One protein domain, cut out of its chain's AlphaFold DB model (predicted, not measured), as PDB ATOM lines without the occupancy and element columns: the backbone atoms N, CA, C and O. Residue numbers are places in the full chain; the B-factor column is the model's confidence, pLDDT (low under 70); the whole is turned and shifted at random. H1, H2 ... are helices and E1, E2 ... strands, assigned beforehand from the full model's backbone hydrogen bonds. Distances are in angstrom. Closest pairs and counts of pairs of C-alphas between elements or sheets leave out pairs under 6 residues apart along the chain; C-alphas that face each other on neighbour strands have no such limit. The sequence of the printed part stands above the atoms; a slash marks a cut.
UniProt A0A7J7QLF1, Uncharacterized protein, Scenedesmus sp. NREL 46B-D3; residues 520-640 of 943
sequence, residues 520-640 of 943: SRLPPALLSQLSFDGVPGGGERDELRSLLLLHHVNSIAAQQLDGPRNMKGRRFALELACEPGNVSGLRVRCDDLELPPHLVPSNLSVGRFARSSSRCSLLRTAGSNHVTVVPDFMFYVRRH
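Overview. This is residues 520 to 640 of the 943 residues of an uncharacterized protein of Scenedesmus sp. NREL 46B-D3 (UniProt A0A7J7QLF1). One long helix, H2, runs through the middle of the domain, and short helices, loops and one small strand hairpin, E1 and E2, are set round it. The hairpin packs on the middle part of H2, H3 and H4 pack on its later part, and H1 stands off H2 on the side away from the hairpin. The printed part has 121 residues with six named helices and two named strands, in the order H1 H2 H3 H4 H5 E1 E2 H6; the sheet is E1 - E2, antiparallel. The class is mostly helix, though under half of the residues, 58 of 121, are in named elements. The whole is compact, with a radius of gyration of the C-alphas of 14.1 A, and spans 42 by 34 by 27 A.

Arrangement. Begin with H1, residues 524 to 529, which touches no helix and is apart from H2, residues 538 to 561. Go on to H3, residues 570 to 577: it touches H2, and the closest C-alphas are those of Ala 558 and Ala 573, 5.1 A apart. H2 touches H3 with residues 554 to 561 alone, and the two helices stand at a steep tilt of 62 degrees, opposite ways. H4, residues 580 to 583, touches H2 at residues 553 to 557 alone, with Ala 557 and Val 583 as the closest C-alphas at 6.8 A. H3 and H4 are close but not clearly touching; their closest C-alphas, of Ala 577 and Val 583, are 6.1 A apart. Next comes H5, residues 606 to 609, which touches no helix but is near H2, with 6 pairs of C-alphas within 10 A. Then look at the hairpin of E1, residues 619 to 621, and E2, residues 626 to 629, antiparallel at 142 degrees between their directions. N 620 and O 628 are within hydrogen-bond range at 2.9 A, and so are N 628 and O 620 at 2.9 A. From H2 to this hairpin, the closest C-alphas are those of Leu 550 and Val 629 in E2, 7.3 A, and of Ser 546 and Leu 619 in E1, 7.4 A. Residues 588 to 589 make a short antiparallel pairing with residues 626 to 627 of E2. H6, residues 633 to 637, touches no helix but is near H2, with 5 pairs of C-alphas within 10 A. In H1, H2, H3 and H6 every O i to N i+4 pair is within hydrogen-bond range; H4 and H5 are too short for such a pair, and the one O i to N i+3 pair is within range in H5 but not in H4.

Along the chain. Find C-alpha 524 at (27.477, 34.564, -39.816), where H1 begins; it runs to residue 529 over 8.7 A. H2 starts at C-alpha 538, (34.809, 13.201, -30.310), and reaches residue 561 after 34.7 A. H3, residues 570 to 577, measures 9.8 A, and H4 follows at 580 to 583. After H5 at 606 to 609 come E1 at 619 to 621 and E2 at 626 to 629, the latter 10.6 A long. H6 ends at C-alpha 637, (46.826, 23.276, -34.925).

Size, cuts and confidence. The C-alphas of Pro 536 and Arg 565 are the two farthest apart, at 43.6 A. The printed part has no cut, and its one long link is that of 22 residues, 584 to 605, from H4 to H5. The mean pLDDT of the printed part is 84.5; it is under 70 at residues 520 to 522, 524 and 562 to 578.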
ATOM      1  N   SER A 520      36.110  40.539 -38.171       43.28
ATOM      2  CA  SER A 520      36.239  40.469 -36.704       43.28
ATOM      3  C   SER A 520      35.319  39.423 -36.087       43.28
ATOM      4  O   SER A 520      35.490  39.040 -34.931       43.28
ATOM      5  N   ARG A 521      34.366  38.924 -36.870       52.91
ATOM      6  CA  ARG A 521      33.534  37.772 -36.571       52.91
ATOM      7  C   ARG A 521      33.757  36.753 -37.679       52.91
ATOM      8  O   ARG A 521      33.932  37.104 -38.844       52.91
ATOM      9  N   LEU A 522      33.737  35.472 -37.327       63.84
ATOM     10  CA  LEU A 522      33.573  34.435 -38.344       63.84
ATOM     11  C   LEU A 522      32.252  34.736 -39.077       63.84
ATOM     12  O   LEU A 522      31.259  34.985 -38.384       63.84
ATOM     13  N   PRO A 523      32.220  34.783 -40.426       70.06
ATOM     14  CA  PRO A 523      31.046  35.256 -41.154       70.06
ATOM     15  C   PRO A 523      29.782  34.533 -40.672       70.06
ATOM     16  O   PRO A 523      29.824  33.307 -40.570       70.06
ATOM     17  N   PRO A 524      28.659  35.220 -40.383       69.44
ATOM     18  CA  PRO A 524      27.477  34.564 -39.816       69.44
ATOM     19  C   PRO A 524      26.977  33.374 -40.648       69.44
ATOM     20  O   PRO A 524      26.580  32.356 -40.086       69.44
ATOM     21  N   ALA A 525      27.105  33.455 -41.978       75.06
ATOM     22  CA  ALA A 525      26.868  32.334 -42.886       75.06
ATOM     23  C   ALA A 525      27.792  31.133 -42.600       75.06
ATOM     24  O   ALA A 525      27.305  30.017 -42.439       75.06
ATOM     25  N   LEU A 526      29.101  31.355 -42.445       79.25
ATOM     26  CA  LEU A 526      30.066  30.311 -42.080       79.25
ATOM     27  C   LEU A 526      29.737  29.727 -40.694       79.25
ATOM     28  O   LEU A 526      29.661  28.511 -40.557       79.25
ATOM     29  N   LEU A 527      29.443  30.561 -39.687       82.06
ATOM     30  CA  LEU A 527      29.021  30.087 -38.358       82.06
ATOM     31  C   LEU A 527      27.741  29.236 -38.394       82.06
ATOM     32  O   LEU A 527      27.630  28.298 -37.606       82.06
ATOM     33  N   SER A 528      26.802  29.529 -39.301       81.69
ATOM     34  CA  SER A 528      25.598  28.709 -39.510       81.69
ATOM     35  C   SER A 528      25.847  27.407 -40.285       81.69
ATOM     36  O   SER A 528      25.097  26.454 -40.106       81.69
ATOM     37  N   GLN A 529      26.899  27.344 -41.110       84.94
ATOM     38  CA  GLN A 529      27.277  26.153 -41.887       84.94
ATOM     39  C   GLN A 529      28.116  25.149 -41.082       84.94
ATOM     40  O   GLN A 529      28.114  23.960 -41.388       84.94
ATOM     41  N   LEU A 530      28.823  25.601 -40.042       87.25
ATOM     42  CA  LEU A 530      29.618  24.731 -39.175       87.25
ATOM     43  C   LEU A 530      28.730  23.846 -38.292       87.25
ATOM     44  O   LEU A 530      28.326  24.256 -37.203       87.25
ATOM     45  N   SER A 531      28.490  22.610 -38.711       90.25
ATOM     46  CA  SER A 531      27.896  21.563 -37.874       90.25
ATOM     47  C   SER A 531      28.951  20.552 -37.387       90.25
ATOM     48  O   SER A 531      30.157  20.744 -37.573       90.25
ATOM     49  N   PHE A 532      28.510  19.469 -36.736       90.44
ATOM     50  CA  PHE A 532      29.338  18.279 -36.477       90.44
ATOM     51  C   PHE A 532      29.131  17.167 -37.519       90.44
ATOM     52  O   PHE A 532      29.664  16.064 -37.352       90.44
ATOM     53  N   ASP A 533      28.375  17.440 -38.579       85.19
ATOM     54  CA  ASP A 533      28.194  16.512 -39.690       85.19
ATOM     55  C   ASP A 533      29.520  16.411 -40.450       85.19
ATOM     56  O   ASP A 533      30.268  17.383 -40.558       85.19
ATOM     57  N   GLY A 534      29.892  15.199 -40.863       80.94
ATOM     58  CA  GLY A 534      31.248  14.940 -41.355       80.94
ATOM     59  C   GLY A 534      32.355  15.068 -40.293       80.94
ATOM     60  O   GLY A 534      33.526  15.010 -40.650       80.94
ATOM     61  N   VAL A 535      32.043  15.206 -38.993       89.44
ATOM     62  CA  VAL A 535      33.031  15.206 -37.892       89.44
ATOM     63  C   VAL A 535      32.781  14.003 -36.962       89.44
ATOM     64  O   VAL A 535      32.057  14.128 -35.968       89.44
ATOM     65  N   PRO A 536      33.339  12.811 -37.259       85.31
ATOM     66  CA  PRO A 536      32.999  11.575 -36.549       85.31
ATOM     67  C   PRO A 536      33.644  11.478 -35.158       85.31
ATOM     68  O   PRO A 536      33.017  11.012 -34.206       85.31
ATOM     69  N   GLY A 537      34.895  11.922 -35.008       87.50
ATOM     70  CA  GLY A 537      35.656  11.746 -33.773       87.50
ATOM     71  C   GLY A 537      35.293  12.760 -32.688       87.50
ATOM     72  O   GLY A 537      35.371  13.965 -32.911       87.50
ATOM     73  N   GLY A 538      35.018  12.304 -31.460       90.25
ATOM     74  CA  GLY A 538      34.809  13.201 -30.310       90.25
ATOM     75  C   GLY A 538      35.980  14.166 -30.061       90.25
ATOM     76  O   GLY A 538      35.759  15.321 -29.708       90.25
ATOM     77  N   GLY A 539      37.215  13.723 -30.336       93.00
ATOM     78  CA  GLY A 539      38.408  14.576 -30.320       93.00
ATOM     79  C   GLY A 539      38.436  15.617 -31.445       93.00
ATOM     80  O   GLY A 539      38.795  16.758 -31.190       93.00
ATOM     81  N   GLU A 540      37.982  15.284 -32.656       94.38
ATOM     82  CA  GLU A 540      37.879  16.245 -33.770       94.38
ATOM     83  C   GLU A 540      36.819  17.323 -33.494       94.38
ATOM     84  O   GLU A 540      37.020  18.499 -33.791       94.38
ATOM     85  N   ARG A 541      35.709  16.949 -32.843       95.31
ATOM     86  CA  ARG A 541      34.691  17.905 -32.367       95.31
ATOM     87  C   ARG A 541      35.260  18.866 -31.319       95.31
ATOM     88  O   ARG A 541      34.849  20.022 -31.261       95.31
ATOM     89  N   ASP A 542      36.211  18.410 -30.509       96.00
ATOM     90  CA  ASP A 542      36.904  19.235 -29.517       96.00
ATOM     91  C   ASP A 542      38.026  20.092 -30.132       96.00
ATOM     92  O   ASP A 542      38.181  21.251 -29.750       96.00
ATOM     93  N   GLU A 543      38.729  19.599 -31.153       95.69
ATOM     94  CA  GLU A 543      39.637  20.389 -31.997       95.69
ATOM     95  C   GLU A 543      38.892  21.543 -32.695       95.69
ATOM     96  O   GLU A 543      39.361  22.684 -32.667       95.69
ATOM     97  N   LEU A 544      37.693  21.284 -33.240       95.56
ATOM     98  CA  LEU A 544      36.817  22.299 -33.841       95.56
ATOM     99  C   LEU A 544      36.369  23.358 -32.820       95.56
ATOM    100  O   LEU A 544      36.504  24.555 -33.070       95.56
ATOM    101  N   ARG A 545      35.893  22.937 -31.638       96.06
ATOM    102  CA  ARG A 545      35.556  23.851 -30.526       96.06
ATOM    103  C   ARG A 545      36.755  24.703 -30.104       96.06
ATOM    104  O   ARG A 545      36.604  25.899 -29.879       96.06
ATOM    105  N   SER A 546      37.941  24.100 -30.021       96.19
ATOM    106  CA  SER A 546      39.188  24.792 -29.662       96.19
ATOM    107  C   SER A 546      39.558  25.867 -30.682       96.19
ATOM    108  O   SER A 546      39.944  26.969 -30.304       96.19
ATOM    109  N   LEU A 547      39.410  25.558 -31.974       95.38
ATOM    110  CA  LEU A 547      39.675  26.479 -33.077       95.38
ATOM    111  C   LEU A 547      38.689  27.655 -33.102       95.38
ATOM    112  O   LEU A 547      39.097  28.796 -33.303       95.38
ATOM    113  N   LEU A 548      37.406  27.401 -32.837       94.81
ATOM    114  CA  LEU A 548      36.392  28.452 -32.719       94.81
ATOM    115  C   LEU A 548      36.639  29.374 -31.522       94.81
ATOM    116  O   LEU A 548      36.551  30.593 -31.660       94.81
ATOM    117  N   LEU A 549      37.017  28.815 -30.369       95.19
ATOM    118  CA  LEU A 549      37.396  29.617 -29.205       95.19
ATOM    119  C   LEU A 549      38.675  30.428 -29.443       95.19
ATOM    120  O   LEU A 549      38.749  31.568 -28.990       95.19
ATOM    121  N   LEU A 550      39.653  29.896 -30.183       94.56
ATOM    122  CA  LEU A 550      40.824  30.663 -30.609       94.56
ATOM    123  C   LEU A 550      40.418  31.852 -31.495       94.56
ATOM    124  O   LEU A 550      40.866  32.966 -31.241       94.56
ATOM    125  N   HIS A 551      39.530  31.660 -32.475       91.75
ATOM    126  CA  HIS A 551      39.012  32.766 -33.294       91.75
ATOM    127  C   HIS A 551      38.253  33.814 -32.468       91.75
ATOM    128  O   HIS A 551      38.416  35.010 -32.707       91.75
ATOM    129  N   HIS A 552      37.497  33.401 -31.445       92.12
ATOM    130  CA  HIS A 552      36.859  34.340 -30.517       92.12
ATOM    131  C   HIS A 552      37.912  35.133 -29.711       92.12
ATOM    132  O   HIS A 552      37.846  36.361 -29.639       92.12
ATOM    133  N   VAL A 553      38.953  34.472 -29.191       92.19
ATOM    134  CA  VAL A 553      40.079  35.147 -28.515       92.19
ATOM    135  C   VAL A 553      40.806  36.124 -29.453       92.19
ATOM    136  O   VAL A 553      41.116  37.237 -29.030       92.19
ATOM    137  N   ASN A 554      41.013  35.772 -30.726       89.00
ATOM    138  CA  ASN A 554      41.625  36.655 -31.728       89.00
ATOM    139  C   ASN A 554      40.734  37.876 -32.041       89.00
ATOM    140  O   ASN A 554      41.245  38.984 -32.214       89.00
ATOM    141  N   SER A 555      39.405  37.717 -32.056       87.12
ATOM    142  CA  SER A 555      38.465  38.842 -32.175       87.12
ATOM    143  C   SER A 555      38.590  39.809 -30.995       87.12
ATOM    144  O   SER A 555      38.733  41.017 -31.187       87.12
ATOM    145  N   ILE A 556      38.604  39.278 -29.769       89.00
ATOM    146  CA  ILE A 556      38.754  40.066 -28.536       89.00
ATOM    147  C   ILE A 556      40.125  40.766 -28.504       89.00
ATOM    148  O   ILE A 556      40.210  41.928 -28.108       89.00
ATOM    149  N   ALA A 557      41.183  40.110 -28.988       86.62
ATOM    150  CA  ALA A 557      42.504  40.710 -29.162       86.62
ATOM    151  C   ALA A 557      42.483  41.893 -30.149       86.62
ATOM    152  O   ALA A 557      42.951  42.979 -29.809       86.62
ATOM    153  N   ALA A 558      41.896  41.730 -31.339       83.50
ATOM    154  CA  ALA A 558      41.808  42.802 -32.334       83.50
ATOM    155  C   ALA A 558      41.006  44.013 -31.827       83.50
ATOM    156  O   ALA A 558      41.427  45.157 -32.004       83.50
ATOM    157  N   GLN A 559      39.899  43.769 -31.114       84.25
ATOM    158  CA  GLN A 559      39.096  44.817 -30.469       84.25
ATOM    159  C   GLN A 559      39.894  45.627 -29.430       84.25
ATOM    160  O   GLN A 559      39.637  46.821 -29.261       84.25
ATOM    161  N   GLN A 560      40.876  45.013 -28.760       83.00
ATOM    162  CA  GLN A 560      41.792  45.704 -27.843       83.00
ATOM    163  C   GLN A 560      42.931  46.446 -28.572       83.00
ATOM    164  O   GLN A 560      43.413  47.450 -28.051       83.00
ATOM    165  N   LEU A 561      43.342  45.992 -29.763       73.56
ATOM    166  CA  LEU A 561      44.442  46.581 -30.543       73.56
ATOM    167  C   LEU A 561      44.045  47.841 -31.337       73.56
ATOM    168  O   LEU A 561      44.795  48.815 -31.320       73.56
ATOM    169  N   ASP A 562      42.890  47.862 -32.017       69.31
ATOM    170  CA  ASP A 562      42.455  49.028 -32.823       69.31
ATOM    171  C   ASP A 562      42.103  50.267 -31.979       69.31
ATOM    172  O   ASP A 562      42.133  51.409 -32.458       69.31
ATOM    173  N   GLY A 563      41.651  50.036 -30.745       58.81
ATOM    174  CA  GLY A 563      40.886  51.017 -29.984       58.81
ATOM    175  C   GLY A 563      39.535  51.381 -30.640       58.81
ATOM    176  O   GLY A 563      39.184  50.927 -31.732       58.81
ATOM    177  N   PRO A 564      38.728  52.242 -30.000       55.28
ATOM    178  CA  PRO A 564      37.331  52.460 -30.395       55.28
ATOM    179  C   PRO A 564      37.124  53.338 -31.647       55.28
ATOM    180  O   PRO A 564      35.999  53.765 -31.893       55.28
ATOM    181  N   ARG A 565      38.171  53.681 -32.419       55.69
ATOM    182  CA  ARG A 565      38.095  54.759 -33.433       55.69
ATOM    183  C   ARG A 565      38.477  54.400 -34.870       55.69
ATOM    184  O   ARG A 565      38.142  55.184 -35.751       55.69
ATOM    185  N   ASN A 566      39.122  53.262 -35.144       54.34
ATOM    186  CA  ASN A 566      39.696  53.006 -36.475       54.34
ATOM    187  C   ASN A 566      39.092  51.786 -37.197       54.34
ATOM    188  O   ASN A 566      39.751  50.782 -37.439       54.34
ATOM    189  N   MET A 567      37.822  51.890 -37.615       52.06
ATOM    190  CA  MET A 567      37.099  50.825 -38.346       52.06
ATOM    191  C   MET A 567      37.847  50.274 -39.578       52.06
ATOM    192  O   MET A 567      37.674  49.108 -39.923       52.06
ATOM    193  N   LYS A 568      38.688  51.089 -40.235       55.22
ATOM    194  CA  LYS A 568      39.496  50.676 -41.397       55.22
ATOM    195  C   LYS A 568      40.742  49.852 -41.024       55.22
ATOM    196  O   LYS A 568      41.250  49.141 -41.883       55.22
ATOM    197  N   GLY A 569      41.206  49.909 -39.770       57.53
ATOM    198  CA  GLY A 569      42.335  49.113 -39.265       57.53
ATOM    199  C   GLY A 569      41.995  47.639 -39.027       57.53
ATOM    200  O   GLY A 569      42.862  46.778 -39.177       57.53
ATOM    201  N   ARG A 570      40.715  47.331 -38.775       56.88
ATOM    202  CA  ARG A 570      40.235  46.038 -38.255       56.88
ATOM    203  C   ARG A 570      40.807  44.786 -38.908       56.88
ATOM    204  O   ARG A 570      41.222  43.891 -38.184       56.88
ATOM    205  N   ARG A 571      40.892  44.690 -40.242       58.09
ATOM    206  CA  ARG A 571      41.470  43.483 -40.878       58.09
ATOM    207  C   ARG A 571      42.959  43.309 -40.581       58.09
ATOM    208  O   ARG A 571      43.394  42.188 -40.351       58.09
ATOM    209  N   PHE A 572      43.716  44.401 -40.537       61.16
ATOM    210  CA  PHE A 572      45.129  44.370 -40.167       61.16
ATOM    211  C   PHE A 572      45.302  44.101 -38.666       61.16
ATOM    212  O   PHE A 572      46.151  43.300 -38.289       61.16
ATOM    213  N   ALA A 573      44.442  44.672 -37.815       59.81
ATOM    214  CA  ALA A 573      44.405  44.355 -36.387       59.81
ATOM    215  C   ALA A 573      44.055  42.881 -36.112       59.81
ATOM    216  O   ALA A 573      44.588  42.309 -35.168       59.81
ATOM    217  N   LEU A 574      43.224  42.243 -36.945       61.19
ATOM    218  CA  LEU A 574      42.912  40.809 -36.877       61.19
ATOM    219  C   LEU A 574      44.056  39.923 -37.374       61.19
ATOM    220  O   LEU A 574      44.367  38.919 -36.738       61.19
ATOM    221  N   GLU A 575      44.713  40.303 -38.471       61.72
ATOM    222  CA  GLU A 575      45.909  39.611 -38.960       61.72
ATOM    223  C   GLU A 575      47.031  39.642 -37.903       61.72
ATOM    224  O   GLU A 575      47.606  38.602 -37.570       61.72
ATOM    225  N   LEU A 576      47.260  40.815 -37.294       60.91
ATOM    226  CA  LEU A 576      48.132  41.002 -36.132       60.91
ATOM    227  C   LEU A 576      47.655  40.196 -34.918       60.91
ATOM    228  O   LEU A 576      48.466  39.531 -34.279       60.91
ATOM    229  N   ALA A 577      46.359  40.198 -34.608       60.03
ATOM    230  CA  ALA A 577      45.776  39.419 -33.514       60.03
ATOM    231  C   ALA A 577      45.835  37.898 -33.729       60.03
ATOM    232  O   ALA A 577      45.552  37.150 -32.799       60.03
ATOM    233  N   CYS A 578      46.222  37.433 -34.919       66.69
ATOM    234  CA  CYS A 578      46.545  36.034 -35.178       66.69
ATOM    235  C   CYS A 578      48.062  35.748 -35.112       66.69
ATOM    236  O   CYS A 578      48.452  34.579 -35.078       66.69
ATOM    237  N   GLU A 579      48.945  36.758 -35.073       74.12
ATOM    238  CA  GLU A 579      50.376  36.534 -34.815       74.12
ATOM    239  C   GLU A 579      50.592  36.010 -33.376       74.12
ATOM    240  O   GLU A 579      50.142  36.647 -32.417       74.12
ATOM    241  N   PRO A 580      51.328  34.894 -33.173       74.75
ATOM    242  CA  PRO A 580      51.471  34.277 -31.850       74.75
ATOM    243  C   PRO A 580      52.043  35.184 -30.755       74.75
ATOM    244  O   PRO A 580      51.676  35.029 -29.587       74.75
ATOM    245  N   GLY A 581      52.894  36.153 -31.112       75.38
ATOM    246  CA  GLY A 581      53.416  37.147 -30.172       75.38
ATOM    247  C   GLY A 581      52.328  38.025 -29.539       75.38
ATOM    248  O   GLY A 581      52.432  38.360 -28.362       75.38
ATOM    249  N   ASN A 582      51.256  38.332 -30.276       78.88
ATOM    250  CA  ASN A 582      50.198  39.235 -29.820       78.88
ATOM    251  C   ASN A 582      49.135  38.509 -28.972       78.88
ATOM    252  O   ASN A 582      48.644  39.069 -27.994       78.88
ATOM    253  N   VAL A 583      48.817  37.244 -29.285       83.81
ATOM    254  CA  VAL A 583      47.784  36.472 -28.558       83.81
ATOM    255  C   VAL A 583      48.298  35.732 -27.321       83.81
ATOM    256  O   VAL A 583      47.553  35.550 -26.359       83.81
ATOM    257  N   SER A 584      49.562  35.296 -27.305       80.50
ATOM    258  CA  SER A 584      50.097  34.437 -26.227       80.50
ATOM    259  C   SER A 584      50.175  35.112 -24.847       80.50
ATOM    260  O   SER A 584      50.214  34.418 -23.823       80.50
ATOM    261  N   GLY A 585      50.166  36.450 -24.808       83.75
ATOM    262  CA  GLY A 585      50.076  37.249 -23.583       83.75
ATOM    263  C   GLY A 585      48.648  37.612 -23.147       83.75
ATOM    264  O   GLY A 585      48.459  38.008 -21.994       83.75
ATOM    265  N   LEU A 586      47.646  37.486 -24.026       90.38
ATOM    266  CA  LEU A 586      46.291  37.971 -23.762       90.38
ATOM    267  C   LEU A 586      45.540  37.070 -22.774       90.38
ATOM    268  O   LEU A 586      45.454  35.857 -22.957       90.38
ATOM    269  N   ARG A 587      44.940  37.691 -21.751       94.44
ATOM    270  CA  ARG A 587      44.006  37.051 -20.816       94.44
ATOM    271  C   ARG A 587      42.576  37.435 -21.179       94.44
ATOM    272  O   ARG A 587      42.225  38.605 -21.084       94.44
ATOM    273  N   VAL A 588      41.760  36.448 -21.535       95.31
ATOM    274  CA  VAL A 588      40.319  36.603 -21.812       95.31
ATOM    275  C   VAL A 588      39.527  35.940 -20.683       95.31
ATOM    276  O   VAL A 588      39.981  34.919 -20.148       95.31
ATOM    277  N   ARG A 589      38.379  36.497 -20.268       95.81
ATOM    278  CA  ARG A 589      37.537  35.835 -19.257       95.81
ATOM    279  C   ARG A 589      36.842  34.633 -19.879       95.81
ATOM    280  O   ARG A 589      36.515  34.622 -21.057       95.81
ATOM    281  N   CYS A 590      36.548  33.627 -19.067       95.19
ATOM    282  CA  CYS A 590      35.767  32.473 -19.516       95.19
ATOM    283  C   CYS A 590      34.290  32.810 -19.787       95.19
ATOM    284  O   CYS A 590      33.608  32.006 -20.415       95.19
ATOM    285  N   ASP A 591      33.819  33.962 -19.297       93.88
ATOM    286  CA  ASP A 591      32.457  34.473 -19.501       93.88
ATOM    287  C   ASP A 591      32.313  35.181 -20.858       93.88
ATOM    288  O   ASP A 591      31.244  35.145 -21.453       93.88
ATOM    289  N   ASP A 592      33.402  35.774 -21.363       94.62
ATOM    290  CA  ASP A 592      33.452  36.497 -22.644       94.62
ATOM    291  C   ASP A 592      33.560  35.531 -23.849       94.62
ATOM    292  O   ASP A 592      33.717  35.965 -24.988       94.62
ATOM    293  N   LEU A 593      33.556  34.213 -23.606       94.19
ATOM    294  CA  LEU A 593      33.797  33.176 -24.609       94.19
ATOM    295  C   LEU A 593      32.524  32.404 -24.950       94.19
ATOM    296  O   LEU A 593      32.111  31.486 -24.240       94.19
ATOM    297  N   GLU A 594      31.964  32.736 -26.106       93.50
ATOM    298  CA  GLU A 594      30.799  32.069 -26.688       93.50
ATOM    299  C   GLU A 594      31.205  31.026 -27.742       93.50
ATOM    300  O   GLU A 594      32.216  31.171 -28.437       93.50
ATOM    301  N   LEU A 595      30.366  29.997 -27.887       92.44
ATOM    302  CA  LEU A 595      30.346  29.043 -29.000       92.44
ATOM    303  C   LEU A 595      28.912  28.975 -29.556       92.44
ATOM    304  O   LEU A 595      27.974  29.130 -28.771       92.44
ATOM    305  N   PRO A 596      28.715  28.684 -30.858       91.62
ATOM    306  CA  PRO A 596      27.383  28.435 -31.409       91.62
ATOM    307  C   PRO A 596      26.640  27.343 -30.610       91.62
ATOM    308  O   PRO A 596      27.280  26.345 -30.260       91.62
ATOM    309  N   PRO A 597      25.331  27.480 -30.312       89.94
ATOM    310  CA  PRO A 597      24.637  26.620 -29.344       89.94
ATOM    311  C   PRO A 597      24.742  25.116 -29.627       89.94
ATOM    312  O   PRO A 597      24.975  24.331 -28.713       89.94
ATOM    313  N   HIS A 598      24.652  24.717 -30.897       90.88
ATOM    314  CA  HIS A 598      24.788  23.329 -31.351       90.88
ATOM    315  C   HIS A 598      26.217  22.774 -31.240       90.88
ATOM    316  O   HIS A 598      26.407  21.559 -31.236       90.88
ATOM    317  N   LEU A 599      27.223  23.646 -31.114       92.44
ATOM    318  CA  LEU A 599      28.627  23.277 -30.931       92.44
ATOM    319  C   LEU A 599      29.061  23.264 -29.455       92.44
ATOM    320  O   LEU A 599      30.116  22.702 -29.138       92.44
ATOM    321  N   VAL A 600      28.255  23.804 -28.533       93.00
ATOM    322  CA  VAL A 600      28.505  23.731 -27.082       93.00
ATOM    323  C   VAL A 600      28.611  22.257 -26.643       93.00
ATOM    324  O   VAL A 600      27.802  21.422 -27.053       93.00
ATOM    325  N   PRO A 601      29.622  21.863 -25.843       90.75
ATOM    326  CA  PRO A 601      29.730  20.485 -25.374       90.75
ATOM    327  C   PRO A 601      28.655  20.182 -24.320       90.75
ATOM    328  O   PRO A 601      28.744  20.662 -23.197       90.75
ATOM    329  N   SER A 602      27.687  19.324 -24.660       88.56
ATOM    330  CA  SER A 602      26.479  18.985 -23.875       88.56
ATOM    331  C   SER A 602      26.651  18.857 -22.353       88.56
ATOM    332  O   SER A 602      25.772  19.252 -21.596       88.56
ATOM    333  N   ASN A 603      27.780  18.312 -21.890       91.19
ATOM    334  CA  ASN A 603      28.002  17.975 -20.480       91.19
ATOM    335  C   ASN A 603      28.797  19.058 -19.709       91.19
ATOM    336  O   ASN A 603      29.077  18.882 -18.523       91.19
ATOM    337  N   LEU A 604      29.248  20.134 -20.369       92.75
ATOM    338  CA  LEU A 604      30.193  21.120 -19.829       92.75
ATOM    339  C   LEU A 604      29.942  22.528 -20.395       92.75
ATOM    340  O   LEU A 604      29.908  22.722 -21.602       92.75
ATOM    341  N   SER A 605      29.878  23.549 -19.535       95.25
ATOM    342  CA  SER A 605      29.816  24.943 -20.000       95.25
ATOM    343  C   SER A 605      31.058  25.334 -20.813       95.25
ATOM    344  O   SER A 605      32.153  24.817 -20.570       95.25
ATOM    345  N   VAL A 606      30.915  26.292 -21.739       94.62
ATOM    346  CA  VAL A 606      32.017  26.775 -22.598       94.62
ATOM    347  C   VAL A 606      33.225  27.200 -21.759       94.62
ATOM    348  O   VAL A 606      34.339  26.736 -21.992       94.62
ATOM    349  N   GLY A 607      32.995  27.950 -20.678       94.62
ATOM    350  CA  GLY A 607      34.041  28.320 -19.726       94.62
ATOM    351  C   GLY A 607      34.676  27.149 -18.958       94.62
ATOM    352  O   GLY A 607      35.797  27.294 -18.479       94.62
ATOM    353  N   ARG A 608      34.033  25.981 -18.802       95.00
ATOM    354  CA  ARG A 608      34.713  24.760 -18.307       95.00
ATOM    355  C   ARG A 608      35.504  24.064 -19.416       95.00
ATOM    356  O   ARG A 608      36.591  23.568 -19.140       95.00
ATOM    357  N   PHE A 609      35.000  24.058 -20.651       96.56
ATOM    358  CA  PHE A 609      35.712  23.513 -21.810       96.56
ATOM    359  C   PHE A 609      37.008  24.288 -22.099       96.56
ATOM    360  O   PHE A 609      38.073  23.682 -22.139       96.56
ATOM    361  N   ALA A 610      36.946  25.621 -22.188       96.12
ATOM    362  CA  ALA A 610      38.093  26.497 -22.458       96.12
ATOM    363  C   ALA A 610      39.228  26.374 -21.418       96.12
ATOM    364  O   ALA A 610      40.395  26.591 -21.734       96.12
ATOM    365  N   ARG A 611      38.891  26.008 -20.171       95.62
ATOM    366  CA  ARG A 611      39.851  25.751 -19.081       95.62
ATOM    367  C   ARG A 611      40.368  24.303 -19.034       95.62
ATOM    368  O   ARG A 611      41.241  24.008 -18.221       95.62
ATOM    369  N   SER A 612      39.849  23.398 -19.863       94.94
ATOM    370  CA  SER A 612      40.219  21.981 -19.868       94.94
ATOM    371  C   SER A 612      41.393  21.724 -20.813       94.94
ATOM    372  O   SER A 612      41.188  21.525 -22.007       94.94
ATOM    373  N   SER A 613      42.618  21.652 -20.290       90.56
ATOM    374  CA  SER A 613      43.834  21.393 -21.085       90.56
ATOM    375  C   SER A 613      43.858  20.036 -21.806       90.56
ATOM    376  O   SER A 613      44.669  19.837 -22.707       90.56
ATOM    377  N   SER A 614      42.980  19.097 -21.436       92.00
ATOM    378  CA  SER A 614      42.820  17.796 -22.103       92.00
ATOM    379  C   SER A 614      41.788  17.790 -23.235       92.00
ATOM    380  O   SER A 614      41.745  16.828 -23.997       92.00
ATOM    381  N   ARG A 615      40.947  18.831 -23.344       92.94
ATOM    382  CA  ARG A 615      39.904  18.953 -24.385       92.94
ATOM    383  C   ARG A 615      40.086  20.183 -25.271       92.94
ATOM    384  O   ARG A 615      39.890  20.096 -26.475       92.94
ATOM    385  N   CYS A 616      40.479  21.311 -24.688       94.25
ATOM    386  CA  CYS A 616      40.788  22.537 -25.401       94.25
ATOM    387  C   CYS A 616      42.303  22.643 -25.621       94.25
ATOM    388  O   CYS A 616      43.025  23.172 -24.779       94.25
ATOM    389  N   SER A 617      42.795  22.126 -26.750       93.31
ATOM    390  CA  SER A 617      44.234  22.036 -27.069       93.31
ATOM    391  C   SER A 617      44.932  23.394 -27.220       93.31
ATOM    392  O   SER A 617      46.145  23.489 -27.043       93.31
ATOM    393  N   LEU A 618      44.177  24.442 -27.570       95.56
ATOM    394  CA  LEU A 618      44.711  25.751 -27.964       95.56
ATOM    395  C   LEU A 618      44.660  26.808 -26.847       95.56
ATOM    396  O   LEU A 618      45.268  27.869 -26.992       95.56
ATOM    397  N   LEU A 619      43.975  26.531 -25.730       96.12
ATOM    398  CA  LEU A 619      43.813  27.457 -24.601       96.12
ATOM    399  C   LEU A 619      44.280  26.820 -23.287       96.12
ATOM    400  O   LEU A 619      44.106  25.627 -23.052       96.12
ATOM    401  N   ARG A 620      44.858  27.638 -22.405       95.25
ATOM    402  CA  ARG A 620      45.289  27.246 -21.054       95.25
ATOM    403  C   ARG A 620      44.675  28.164 -20.003       95.25
ATOM    404  O   ARG A 620      44.462  29.352 -20.250       95.25
ATOM    405  N   THR A 621      44.453  27.632 -18.805       95.06
ATOM    406  CA  THR A 621      44.043  28.404 -17.626       95.06
ATOM    407  C   THR A 621      45.039  29.525 -17.310       95.06
ATOM    408  O   THR A 621      46.252  29.330 -17.316       95.06
ATOM    409  N   ALA A 622      44.513  30.715 -17.015       94.88
ATOM    410  CA  ALA A 622      45.273  31.927 -16.687       94.88
ATOM    411  C   ALA A 622      44.798  32.576 -15.368       94.88
ATOM    412  O   ALA A 622      44.963  33.777 -15.145       94.88
ATOM    413  N   GLY A 623      44.164  31.775 -14.510       92.62
ATOM    414  CA  GLY A 623      43.491  32.174 -13.278       92.62
ATOM    415  C   GLY A 623      42.243  31.318 -13.049       92.62
ATOM    416  O   GLY A 623      41.997  30.364 -13.785       92.62
ATOM    417  N   SER A 624      41.431  31.677 -12.054       90.56
ATOM    418  CA  SER A 624      40.167  30.984 -11.757       90.56
ATOM    419  C   SER A 624      39.167  31.069 -12.914       90.56
ATOM    420  O   SER A 624      38.586  30.052 -13.286       90.56
ATOM    421  N   ASN A 625      38.994  32.258 -13.501       95.06
ATOM    422  CA  ASN A 625      38.007  32.530 -14.551       95.06
ATOM    423  C   ASN A 625      38.591  33.181 -15.819       95.06
ATOM    424  O   ASN A 625      37.888  33.887 -16.537       95.06
ATOM    425  N   HIS A 626      39.882  32.972 -16.084       96.38
ATOM    426  CA  HIS A 626      40.566  33.493 -17.270       96.38
ATOM    427  C   HIS A 626      41.305  32.381 -18.011       96.38
ATOM    428  O   HIS A 626      41.790  31.428 -17.395       96.38
ATOM    429  N   VAL A 627      41.455  32.558 -19.321       96.88
ATOM    430  CA  VAL A 627      42.299  31.736 -20.195       96.88
ATOM    431  C   VAL A 627      43.274  32.605 -20.986       96.88
ATOM    432  O   VAL A 627      43.061  33.803 -21.156       96.88
ATOM    433  N   THR A 628      44.356  31.987 -21.453       95.88
ATOM    434  CA  THR A 628      45.298  32.544 -22.440       95.88
ATOM    435  C   THR A 628      45.483  31.539 -23.566       95.88
ATOM    436  O   THR A 628      45.278  30.339 -23.357       95.88
ATOM    437  N   VAL A 629      45.916  31.999 -24.737       95.12
ATOM    438  CA  VAL A 629      46.337  31.093 -25.812       95.12
ATOM    439  C   VAL A 629      47.578  30.309 -25.370       95.12
ATOM    440  O   VAL A 629      48.463  30.829 -24.680       95.12
ATOM    441  N   VAL A 630      47.623  29.026 -25.730       93.00
ATOM    442  CA  VAL A 630      48.778  28.152 -25.496       93.00
ATOM    443  C   VAL A 630      49.974  28.674 -26.310       93.00
ATOM    444  O   VAL A 630      49.825  28.933 -27.506       93.00
ATOM    445  N   PRO A 631      51.168  28.853 -25.706       88.12
ATOM    446  CA  PRO A 631      52.380  29.137 -26.463       88.12
ATOM    447  C   PRO A 631      52.562  28.083 -27.549       88.12
ATOM    448  O   PRO A 631      52.321  26.900 -27.318       88.12
ATOM    449  N   ASP A 632      52.959  28.522 -28.737       83.88
ATOM    450  CA  ASP A 632      53.159  27.646 -29.886       83.88
ATOM    451  C   ASP A 632      51.858  26.981 -30.396       83.88
ATOM    452  O   ASP A 632      51.927  25.949 -31.059       83.88
ATOM    453  N   PHE A 633      50.664  27.552 -30.147       87.56
ATOM    454  CA  PHE A 633      49.367  26.973 -30.566       87.56
ATOM    455  C   PHE A 633      49.329  26.498 -32.031       87.56
ATOM    456  O   PHE A 633      48.718  25.474 -32.318       87.56
ATOM    457  N   MET A 634      50.033  27.171 -32.950       85.69
ATOM    458  CA  MET A 634      50.159  26.753 -34.355       85.69
ATOM    459  C   MET A 634      50.734  25.334 -34.517       85.69
ATOM    460  O   MET A 634      50.293  24.587 -35.386       85.69
ATOM    461  N   PHE A 635      51.669  24.917 -33.659       83.81
ATOM    462  CA  PHE A 635      52.186  23.543 -33.632       83.81
ATOM    463  C   PHE A 635      51.112  22.527 -33.222       83.81
ATOM    464  O   PHE A 635      51.105  21.408 -33.731       83.81
ATOM    465  N   TYR A 636      50.184  22.908 -32.341       88.31
ATOM    466  CA  TYR A 636      49.040  22.073 -31.974       88.31
ATOM    467  C   TYR A 636      47.999  22.035 -33.103       88.31
ATOM    468  O   TYR A 636      47.550  20.949 -33.459       88.31
ATOM    469  N   VAL A 637      47.712  23.174 -33.748       89.88
ATOM    470  CA  VAL A 637      46.826  23.276 -34.925       89.88
ATOM    471  C   VAL A 637      47.279  22.339 -36.058       89.88
ATOM    472  O   VAL A 637      46.488  21.514 -36.503       89.88
ATOM    473  N   ARG A 638      48.566  22.349 -36.447       85.06
ATOM    474  CA  ARG A 638      49.162  21.415 -37.445       85.06
ATOM    475  C   ARG A 638      49.083  19.925 -37.052       85.06
ATOM    476  O   ARG A 638      49.421  19.019 -37.827       85.06
ATOM    477  N   ARG A 639      48.710  19.634 -35.805       86.62
ATOM    478  CA  ARG A 639      48.580  18.282 -35.244       86.62
ATOM    479  C   ARG A 639      47.133  17.899 -34.935       86.62
ATOM    480  O   ARG A 639      46.923  16.767 -34.507       86.62
ATOM    481  N   HIS A 640      46.165  18.774 -35.220       91.31
ATOM    482  CA  HIS A 640      44.748  18.422 -35.218       91.31
ATOM    483  C   HIS A 640      44.484  17.286 -36.218       91.31
ATOM    484  O   HIS A 640      44.936  17.330 -37.368       91.31
TER     485      HIS A 640